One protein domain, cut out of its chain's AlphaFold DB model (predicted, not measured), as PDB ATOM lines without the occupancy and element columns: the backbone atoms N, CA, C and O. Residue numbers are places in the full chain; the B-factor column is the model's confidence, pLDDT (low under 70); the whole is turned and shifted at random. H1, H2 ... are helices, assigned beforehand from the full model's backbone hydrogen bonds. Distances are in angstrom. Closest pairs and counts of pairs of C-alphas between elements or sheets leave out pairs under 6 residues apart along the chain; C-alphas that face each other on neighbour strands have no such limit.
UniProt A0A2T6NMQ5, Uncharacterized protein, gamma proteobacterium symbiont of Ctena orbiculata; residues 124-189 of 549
ATOM      1  N   LEU A 124     189.413 243.723 161.439       95.00
ATOM      2  CA  LEU A 124     188.156 243.819 160.702       95.00
ATOM      3  C   LEU A 124     187.194 242.683 161.072       95.00
ATOM      4  O   LEU A 124     186.046 242.948 161.422       95.00
ATOM      5  N   ARG A 125     187.674 241.433 161.044       95.44
ATOM      6  CA  ARG A 125     186.886 240.253 161.427       95.44
ATOM      7  C   ARG A 125     186.350 240.380 162.854       95.44
ATOM      8  O   ARG A 125     185.139 240.292 163.033       95.44
ATOM      9  N   LYS A 126     187.221 240.666 163.833       93.50
ATOM     10  CA  LYS A 126     186.822 240.831 165.244       93.50
ATOM     11  C   LYS A 126     185.727 241.886 165.410       93.50
ATOM     12  O   LYS A 126     184.742 241.654 166.103       93.50
ATOM     13  N   LYS A 127     185.862 243.032 164.733       93.81
ATOM     14  CA  LYS A 127     184.852 244.093 164.808       93.81
ATOM     15  C   LYS A 127     183.527 243.688 164.188       93.81
ATOM     16  O   LYS A 127     182.497 243.978 164.779       93.81
ATOM     17  N   ILE A 128     183.537 243.016 163.035       95.06
ATOM     18  CA  ILE A 128     182.303 242.517 162.415       95.06
ATOM     19  C   ILE A 128     181.621 241.503 163.342       95.06
ATOM     20  O   ILE A 128     180.418 241.602 163.544       95.06
ATOM     21  N   GLU A 129     182.367 240.579 163.954       94.69
ATOM     22  CA  GLU A 129     181.832 239.582 164.901       94.69
ATOM     23  C   GLU A 129     181.128 240.229 166.109       94.69
ATOM     24  O   GLU A 129     180.095 239.734 166.563       94.69
ATOM     25  N   GLN A 130     181.641 241.365 166.585       93.06
ATOM     26  CA  GLN A 130     181.102 242.113 167.727       93.06
ATOM     27  C   GLN A 130     179.938 243.055 167.371       93.06
ATOM     28  O   GLN A 130     179.301 243.609 168.267       93.06
ATOM     29  N   MET A 131     179.627 243.261 166.087       93.12
ATOM     30  CA  MET A 131     178.534 244.150 165.679       93.12
ATOM     31  C   MET A 131     177.160 243.592 166.054       93.12
ATOM     32  O   MET A 131     176.866 242.423 165.802       93.12
ATOM     33  N   SER A 132     176.274 244.472 166.529       92.62
ATOM     34  CA  SER A 132     174.846 244.183 166.730       92.62
ATOM     35  C   SER A 132     174.057 244.076 165.418       92.62
ATOM     36  O   SER A 132     172.973 243.497 165.380       92.62
ATOM     37  N   MET A 133     174.585 244.623 164.320       92.94
ATOM     38  CA  MET A 133     173.955 244.544 163.005       92.94
ATOM     39  C   MET A 133     174.075 243.124 162.433       92.94
ATOM     40  O   MET A 133     175.152 242.692 162.028       92.94
ATOM     41  N   HIS A 134     172.955 242.401 162.369       94.12
ATOM     42  CA  HIS A 134     172.919 241.018 161.872       94.12
ATOM     43  C   HIS A 134     172.643 240.896 160.370       94.12
ATOM     44  O   HIS A 134     173.066 239.924 159.742       94.12
ATOM     45  N   ARG A 135     171.916 241.851 159.783       95.81
ATOM     46  CA  ARG A 135     171.475 241.821 158.385       95.81
ATOM     47  C   ARG A 135     171.338 243.245 157.859       95.81
ATOM     48  O   ARG A 135     170.721 244.073 158.518       95.81
ATOM     49  N   ALA A 136     171.886 243.507 156.678       96.06
ATOM     50  CA  ALA A 136     171.819 244.809 156.017       96.06
ATOM     51  C   ALA A 136     171.951 244.653 154.496       96.06
ATOM     52  O   ALA A 136     172.333 243.581 154.013       96.06
ATOM     53  N   SER A 137     171.625 245.697 153.733       96.56
ATOM     54  CA  SER A 137     171.834 245.697 152.278       96.56
ATOM     55  C   SER A 137     173.332 245.734 151.920       96.56
ATOM     56  O   SER A 137     174.143 246.166 152.747       96.56
ATOM     57  N   PRO A 138     173.737 245.324 150.698       95.31
ATOM     58  CA  PRO A 138     175.140 245.399 150.275       95.31
ATOM     59  C   PRO A 138     175.735 246.811 150.420       95.31
ATOM     60  O   PRO A 138     176.845 246.978 150.926       95.31
ATOM     61  N   VAL A 139     174.952 247.837 150.072       94.44
ATOM     62  CA  VAL A 139     175.332 249.255 150.188       94.44
ATOM     63  C   VAL A 139     175.533 249.672 151.650       94.44
ATOM     64  O   VAL A 139     176.518 250.335 151.980       94.44
ATOM     65  N   GLN A 140     174.634 249.255 152.548       95.38
ATOM     66  CA  GLN A 140     174.755 249.537 153.983       95.38
ATOM     67  C   GLN A 140     175.988 248.859 154.592       95.38
ATOM     68  O   GLN A 140     176.720 249.492 155.360       95.38
ATOM     69  N   TRP A 141     176.260 247.602 154.224       95.88
ATOM     70  CA  TRP A 141     177.482 246.910 154.639       95.88
ATOM     71  C   TRP A 141     178.729 247.634 154.140       95.88
ATOM     72  O   TRP A 141     179.619 247.906 154.945       95.88
ATOM     73  N   ARG A 142     178.772 248.037 152.864       94.19
ATOM     74  CA  ARG A 142     179.899 248.788 152.288       94.19
ATOM     75  C   ARG A 142     180.200 250.049 153.099       94.19
ATOM     76  O   ARG A 142     181.339 250.250 153.521       94.19
ATOM     77  N   GLN A 143     179.183 250.864 153.382       94.06
ATOM     78  CA  GLN A 143     179.353 252.088 154.169       94.06
ATOM     79  C   GLN A 143     179.819 251.795 155.601       94.06
ATOM     80  O   GLN A 143     180.674 252.502 156.135       94.06
ATOM     81  N   THR A 144     179.287 250.739 156.217       94.69
ATOM     82  CA  THR A 144     179.676 250.318 157.568       94.69
ATOM     83  C   THR A 144     181.145 249.907 157.619       94.69
ATOM     84  O   THR A 144     181.877 250.371 158.493       94.69
ATOM     85  N   LEU A 145     181.609 249.111 156.649       94.06
ATOM     86  CA  LEU A 145     183.013 248.711 156.537       94.06
ATOM     87  C   LEU A 145     183.926 249.925 156.346       94.06
ATOM     88  O   LEU A 145     184.929 250.047 157.042       94.06
ATOM     89  N   LEU A 146     183.563 250.862 155.467       92.56
ATOM     90  CA  LEU A 146     184.333 252.097 155.280       92.56
ATOM     91  C   LEU A 146     184.381 252.941 156.560       92.56
ATOM     92  O   LEU A 146     185.429 253.497 156.883       92.56
ATOM     93  N   ASN A 147     183.296 252.993 157.334       93.56
ATOM     94  CA  ASN A 147     183.257 253.706 158.612       93.56
ATOM     95  C   ASN A 147     184.134 253.050 159.690       93.56
ATOM     96  O   ASN A 147     184.637 253.763 160.562       93.56
ATOM     97  N   LEU A 148     184.387 251.736 159.619       92.19
ATOM     98  CA  LEU A 148     185.296 251.062 160.552       92.19
ATOM     99  C   LEU A 148     186.723 251.610 160.493       92.19
ATOM    100  O   LEU A 148     187.425 251.531 161.507       92.19
ATOM    101  N   SER A 149     187.121 252.232 159.376       89.38
ATOM    102  CA  SER A 149     188.412 252.922 159.260       89.38
ATOM    103  C   SER A 149     188.625 253.983 160.342       89.38
ATOM    104  O   SER A 149     189.714 254.110 160.900       89.38
ATOM    105  N   ARG A 150     187.548 254.676 160.730       87.50
ATOM    106  CA  ARG A 150     187.552 255.703 161.784       87.50
ATOM    107  C   ARG A 150     187.703 255.127 163.187       87.50
ATOM    108  O   ARG A 150     188.001 255.864 164.114       87.50
ATOM    109  N   SER A 151     187.501 253.821 163.338       84.56
ATOM    110  CA  SER A 151     187.610 253.110 164.613       84.56
ATOM    111  C   SER A 151     188.863 252.229 164.695       84.56
ATOM    112  O   SER A 151     188.942 251.365 165.557       84.56
ATOM    113  N   GLY A 152     189.841 252.399 163.802       84.38
ATOM    114  CA  GLY A 152     191.137 251.715 163.901       84.38
ATOM    115  C   GLY A 152     191.321 250.492 162.999       84.38
ATOM    116  O   GLY A 152     192.407 249.917 162.993       84.38
ATOM    117  N   VAL A 153     190.331 250.112 162.182       92.44
ATOM    118  CA  VAL A 153     190.569 249.144 161.092       92.44
ATOM    119  C   VAL A 153     191.348 249.838 159.979       92.44
ATOM    120  O   VAL A 153     191.008 250.944 159.573       92.44
ATOM    121  N   ARG A 154     192.409 249.224 159.454       92.25
ATOM    122  CA  ARG A 154     193.164 249.844 158.355       92.25
ATOM    123  C   ARG A 154     192.391 249.743 157.039       92.25
ATOM    124  O   ARG A 154     191.828 248.702 156.720       92.25
ATOM    125  N   GLU A 155     192.440 250.796 156.224       90.94
ATOM    126  CA  GLU A 155     191.845 250.792 154.876       90.94
ATOM    127  C   GLU A 155     192.410 249.669 153.994       90.94
ATOM    128  O   GLU A 155     191.670 249.035 153.241       90.94
ATOM    129  N   GLU A 156     193.711 249.379 154.122       89.12
ATOM    130  CA  GLU A 156     194.334 248.245 153.433       89.12
ATOM    131  C   GLU A 156     193.695 246.911 153.849       89.12
ATOM    132  O   GLU A 156     193.441 246.079 152.987       89.12
ATOM    133  N   GLU A 157     193.360 246.710 155.126       93.19
ATOM    134  CA  GLU A 157     192.724 245.468 155.587       93.19
ATOM    135  C   GLU A 157     191.362 245.259 154.920       93.19
ATOM    136  O   GLU A 157     191.073 244.176 154.419       93.19
ATOM    137  N   ILE A 158     190.548 246.316 154.846       92.19
ATOM    138  CA  ILE A 158     189.249 246.289 154.162       92.19
ATOM    139  C   ILE A 158     189.442 245.979 152.675       92.19
ATOM    140  O   ILE A 158     188.748 245.126 152.122       92.19
ATOM    141  N   THR A 159     190.417 246.632 152.048       87.88
ATOM    142  CA  THR A 159     190.750 246.460 150.629       87.88
ATOM    143  C   THR A 159     191.163 245.020 150.306       87.88
ATOM    144  O   THR A 159     190.729 244.464 149.299       87.88
ATOM    145  N   TRP A 160     191.967 244.403 151.174       88.50
ATOM    146  CA  TRP A 160     192.513 243.054 150.986       88.50
ATOM    147  C   TRP A 160     191.642 241.932 151.556       88.50
ATOM    148  O   TRP A 160     191.983 240.772 151.368       88.50
ATOM    149  N   SER A 161     190.526 242.257 152.213       91.38
ATOM    150  CA  SER A 161     189.618 241.277 152.829       91.38
ATOM    151  C   SER A 161     188.757 240.482 151.844       91.38
ATOM    152  O   SER A 161     188.066 239.559 152.261       91.38
ATOM    153  N   GLY A 162     188.701 240.888 150.571       88.62
ATOM    154  CA  GLY A 162     187.781 240.319 149.579       88.62
ATOM    155  C   GLY A 162     186.321 240.776 149.719       88.62
ATOM    156  O   GLY A 162     185.510 240.500 148.835       88.62
ATOM    157  N   LEU A 163     185.978 241.541 150.765       91.38
ATOM    158  CA  LEU A 163     184.597 241.961 151.020       91.38
ATOM    159  C   LEU A 163     184.077 242.991 150.017       91.38
ATOM    160  O   LEU A 163     182.919 242.908 149.624       91.38
ATOM    161  N   MET A 164     184.899 243.955 149.588       90.31
ATOM    162  CA  MET A 164     184.432 245.008 148.673       90.31
ATOM    163  C   MET A 164     183.968 244.437 147.323       90.31
ATOM    164  O   MET A 164     182.814 244.665 146.964       90.31
ATOM    165  N   PRO A 165     184.765 243.603 146.625       87.19
ATOM    166  CA  PRO A 165     184.298 242.983 145.388       87.19
ATOM    167  C   PRO A 165     183.115 242.024 145.584       87.19
ATOM    168  O   PRO A 165     182.265 241.908 144.704       87.19
ATOM    169  N   PHE A 166     183.041 241.343 146.734       89.31
ATOM    170  CA  PHE A 166     181.890 240.507 147.080       89.31
ATOM    171  C   PHE A 166     180.603 241.337 147.188       89.31
ATOM    172  O   PHE A 166     179.589 240.972 146.596       89.31
ATOM    173  N   LEU A 167     180.644 242.472 147.891       91.56
ATOM    174  CA  LEU A 167     179.496 243.370 148.033       91.56
ATOM    175  C   LEU A 167     179.075 243.982 146.692       91.56
ATOM    176  O   LEU A 167     177.878 244.051 146.423       91.56
ATOM    177  N   ASP A 168     180.036 244.367 145.848       89.06
ATOM    178  CA  ASP A 168     179.774 244.871 144.493       89.06
ATOM    179  C   ASP A 168     179.034 243.820 143.648       89.06
ATOM    180  O   ASP A 168     178.006 244.125 143.044       89.06
ATOM    181  N   LYS A 169     179.487 242.559 143.674       87.62
ATOM    182  CA  LYS A 169     178.820 241.449 142.973       87.62
ATOM    183  C   LYS A 169     177.407 241.193 143.506       87.62
ATOM    184  O   LYS A 169     176.476 241.033 142.728       87.62
ATOM    185  N   MET A 170     177.220 241.188 144.827       91.50
ATOM    186  CA  MET A 170     175.892 240.985 145.424       91.50
ATOM    187  C   MET A 170     174.912 242.115 145.082       91.50
ATOM    188  O   MET A 170     173.718 241.858 144.930       91.50
ATOM    189  N   GLU A 171     175.394 243.353 144.968       90.19
ATOM    190  CA  GLU A 171     174.592 244.488 144.505       90.19
ATOM    191  C   GLU A 171     174.179 244.324 143.034       90.19
ATOM    192  O   GLU A 171     173.010 244.518 142.707       90.19
ATOM    193  N   GLU A 172     175.102 243.902 142.165       88.62
ATOM    194  CA  GLU A 172     174.826 243.613 140.747       88.62
ATOM    195  C   GLU A 172     173.816 242.483 140.554       88.62
ATOM    196  O   GLU A 172     172.925 242.590 139.712       88.62
ATOM    197  N   ASP A 173     173.909 241.442 141.380       89.62
ATOM    198  CA  ASP A 173     172.977 240.312 141.399       89.62
ATOM    199  C   ASP A 173     171.603 240.687 142.007       89.62
ATOM    200  O   ASP A 173     170.735 239.827 142.183       89.62
ATOM    201  N   GLY A 174     171.386 241.958 142.373       90.62
ATOM    202  CA  GLY A 174     170.115 242.467 142.892       90.62
ATOM    203  C   GLY A 174     169.781 241.993 144.310       90.62
ATOM    204  O   GLY A 174     168.612 241.973 144.707       90.62
ATOM    205  N   ARG A 175     170.780 241.580 145.102       91.31
ATOM    206  CA  ARG A 175     170.556 241.078 146.466       91.31
ATOM    207  C   ARG A 175     170.167 242.225 147.394       91.31
ATOM    208  O   ARG A 175     170.892 243.201 147.558       91.31
ATOM    209  N   THR A 176     169.043 242.066 148.084       90.19
ATOM    210  CA  THR A 176     168.503 243.099 148.981       90.19
ATOM    211  C   THR A 176     169.088 243.052 150.390       90.19
ATOM    212  O   THR A 176     169.061 244.057 151.098       90.19
ATOM    213  N   ALA A 177     169.630 241.907 150.815       94.12
ATOM    214  CA  ALA A 177     170.210 241.754 152.141       94.12
ATOM    215  C   ALA A 177     171.281 240.659 152.210       94.12
ATOM    216  O   ALA A 177     171.141 239.599 151.600       94.12
ATOM    217  N   ILE A 178     172.299 240.910 153.031       96.31
ATOM    218  CA  ILE A 178     173.396 239.999 153.366       96.31
ATOM    219  C   ILE A 178     173.450 239.875 154.889       96.31
ATOM    220  O   ILE A 178     173.302 240.877 155.602       96.31
ATOM    221  N   THR A 179     173.630 238.659 155.398       96.31
ATOM    222  CA  THR A 179     173.800 238.430 156.839       96.31
ATOM    223  C   THR A 179     175.249 238.643 157.268       96.31
ATOM    224  O   THR A 179     176.182 238.494 156.481       96.31
ATOM    225  N   ARG A 180     175.454 238.952 158.549       96.50
ATOM    226  CA  ARG A 180     176.788 239.062 159.149       96.50
ATOM    227  C   ARG A 180     177.616 237.788 158.943       96.50
ATOM    228  O   ARG A 180     178.788 237.883 158.606       96.50
ATOM    229  N   ASP A 181     177.001 236.612 159.064       95.69
ATOM    230  CA  ASP A 181     177.697 235.329 158.896       95.69
ATOM    231  C   ASP A 181     178.133 235.094 157.444       95.69
ATOM    232  O   ASP A 181     179.246 234.630 157.206       95.69
ATOM    233  N   GLN A 182     177.307 235.494 156.468       94.94
ATOM    234  CA  GLN A 182     177.693 235.489 155.052       94.94
ATOM    235  C   GLN A 182     178.851 236.450 154.782       94.94
ATOM    236  O   GLN A 182     179.730 236.139 153.984       94.94
ATOM    237  N   LEU A 183     178.870 237.610 155.439       95.31
ATOM    238  CA  LEU A 183     179.977 238.553 155.317       95.31
ATOM    239  C   LEU A 183     181.267 237.958 155.905       95.31
ATOM    240  O   LEU A 183     182.302 237.962 155.247       95.31
ATOM    241  N   LEU A 184     181.197 237.381 157.109       96.00
ATOM    242  CA  LEU A 184     182.335 236.752 157.787       96.00
ATOM    243  C   LEU A 184     182.899 235.550 157.020       96.00
ATOM    244  O   LEU A 184     184.118 235.360 157.004       96.00
ATOM    245  N   SER A 185     182.043 234.757 156.368       95.44
ATOM    246  CA  SER A 185     182.475 233.614 155.555       95.44
ATOM    247  C   SER A 185     183.191 234.028 154.265       95.44
ATOM    248  O   SER A 185     183.909 233.212 153.700       95.44
ATOM    249  N   HIS A 186     183.002 235.269 153.802       93.62
ATOM    250  CA  HIS A 186     183.640 235.816 152.597       93.62
ATOM    251  C   HIS A 186     184.909 236.629 152.882       93.62
ATOM    252  O   HIS A 186     185.530 237.120 151.940       93.62
ATOM    253  N   ILE A 187     185.318 236.775 154.148       93.75
ATOM    254  CA  ILE A 187     186.625 237.359 154.468       93.75
ATOM    255  C   ILE A 187     187.713 236.390 154.009       93.75
ATOM    256  O   ILE A 187     187.891 235.331 154.617       93.75
ATOM    257  N   ASP A 188     188.472 236.790 152.995       89.88
ATOM    258  CA  ASP A 188     189.564 236.006 152.434       89.88
ATOM    259  C   ASP A 188     190.839 236.845 152.271       89.88
ATOM    260  O   ASP A 188     190.897 237.790 151.488       89.88
ATOM    261  N   PHE A 189     191.886 236.452 153.000       90.25
ATOM    262  CA  PHE A 189     193.228 237.030 152.902       90.25
ATOM    263  C   PHE A 189     194.214 236.109 152.167       90.25
ATOM    264  O   PHE A 189     195.421 236.357 152.210       90.25
TER     265      PHE A 189
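This is residues 124 to 189 of the 549 residues of an uncharacterized protein of gamma proteobacterium symbiont of Ctena orbiculata (UniProt A0A2T6NMQ5). Five helices make a small, compact, rounded body: the longest, H2, lies along one side, with H4 running back beside its first residues and short H3 packed near its last ones, while H1 and H5 form a second pair. A short antiparallel pairing of residues 135 to 136 with 178 to 179 ties together the links that lead into H2 and H5. The printed part has 66 residues, with helices H1 to H5 in chain order and no named strand; its class is all helix. The radius of gyration of the C-alphas is 10.8 A, and they span 31 by 23 by 19 A.

Start with H1, residues 124 to 130, which touches H5, residues 180 to 185; their closest C-alphas, of Arg 125 and Leu 184, are 6.8 A apart. These two run opposite ways at a steep tilt of 39 degrees. Next look at H2, residues 138 to 151: with residues 138 to 142 alone it touches H4, residues 163 to 172, at a shallow tilt of 23 degrees, opposite ways. Their closest C-alphas, of Pro 138 and Leu 167, are 5.3 A apart. With residues 145 to 149 alone H2 touches H3, residues 155 to 160, at a steep tilt of 47 degrees, opposite ways; the closest C-alphas, of Ser 149 and Glu 155, are 6.0 A apart. H1 and H2 are close but not clearly touching, with the C-alphas of Leu 124 and Leu 148 closest at 7.8 A. H2 and H5 are apart. Every O i to N i+4 pair is within hydrogen-bond range in H1, H3, H4 and H5, and 7 of 10 are in H2.

Find C-alpha 124 at (188.156, 243.819, 160.702), where H1 begins; it spans 10.1 A. H2 runs 20.5 A from C-alpha 138 at (175.140, 245.399, 150.275). H3 spans 8.7 A, H4 14.3 A, and H5 8.7 A, ending at C-alpha 185 at (182.475, 233.614, 155.555).

The two C-alphas farthest apart, of Gly 152 and Gly 174, are 31.1 A apart. The printed part has no cut and no long link. Its mean pLDDT is 92.4, and no printed residue is under 70.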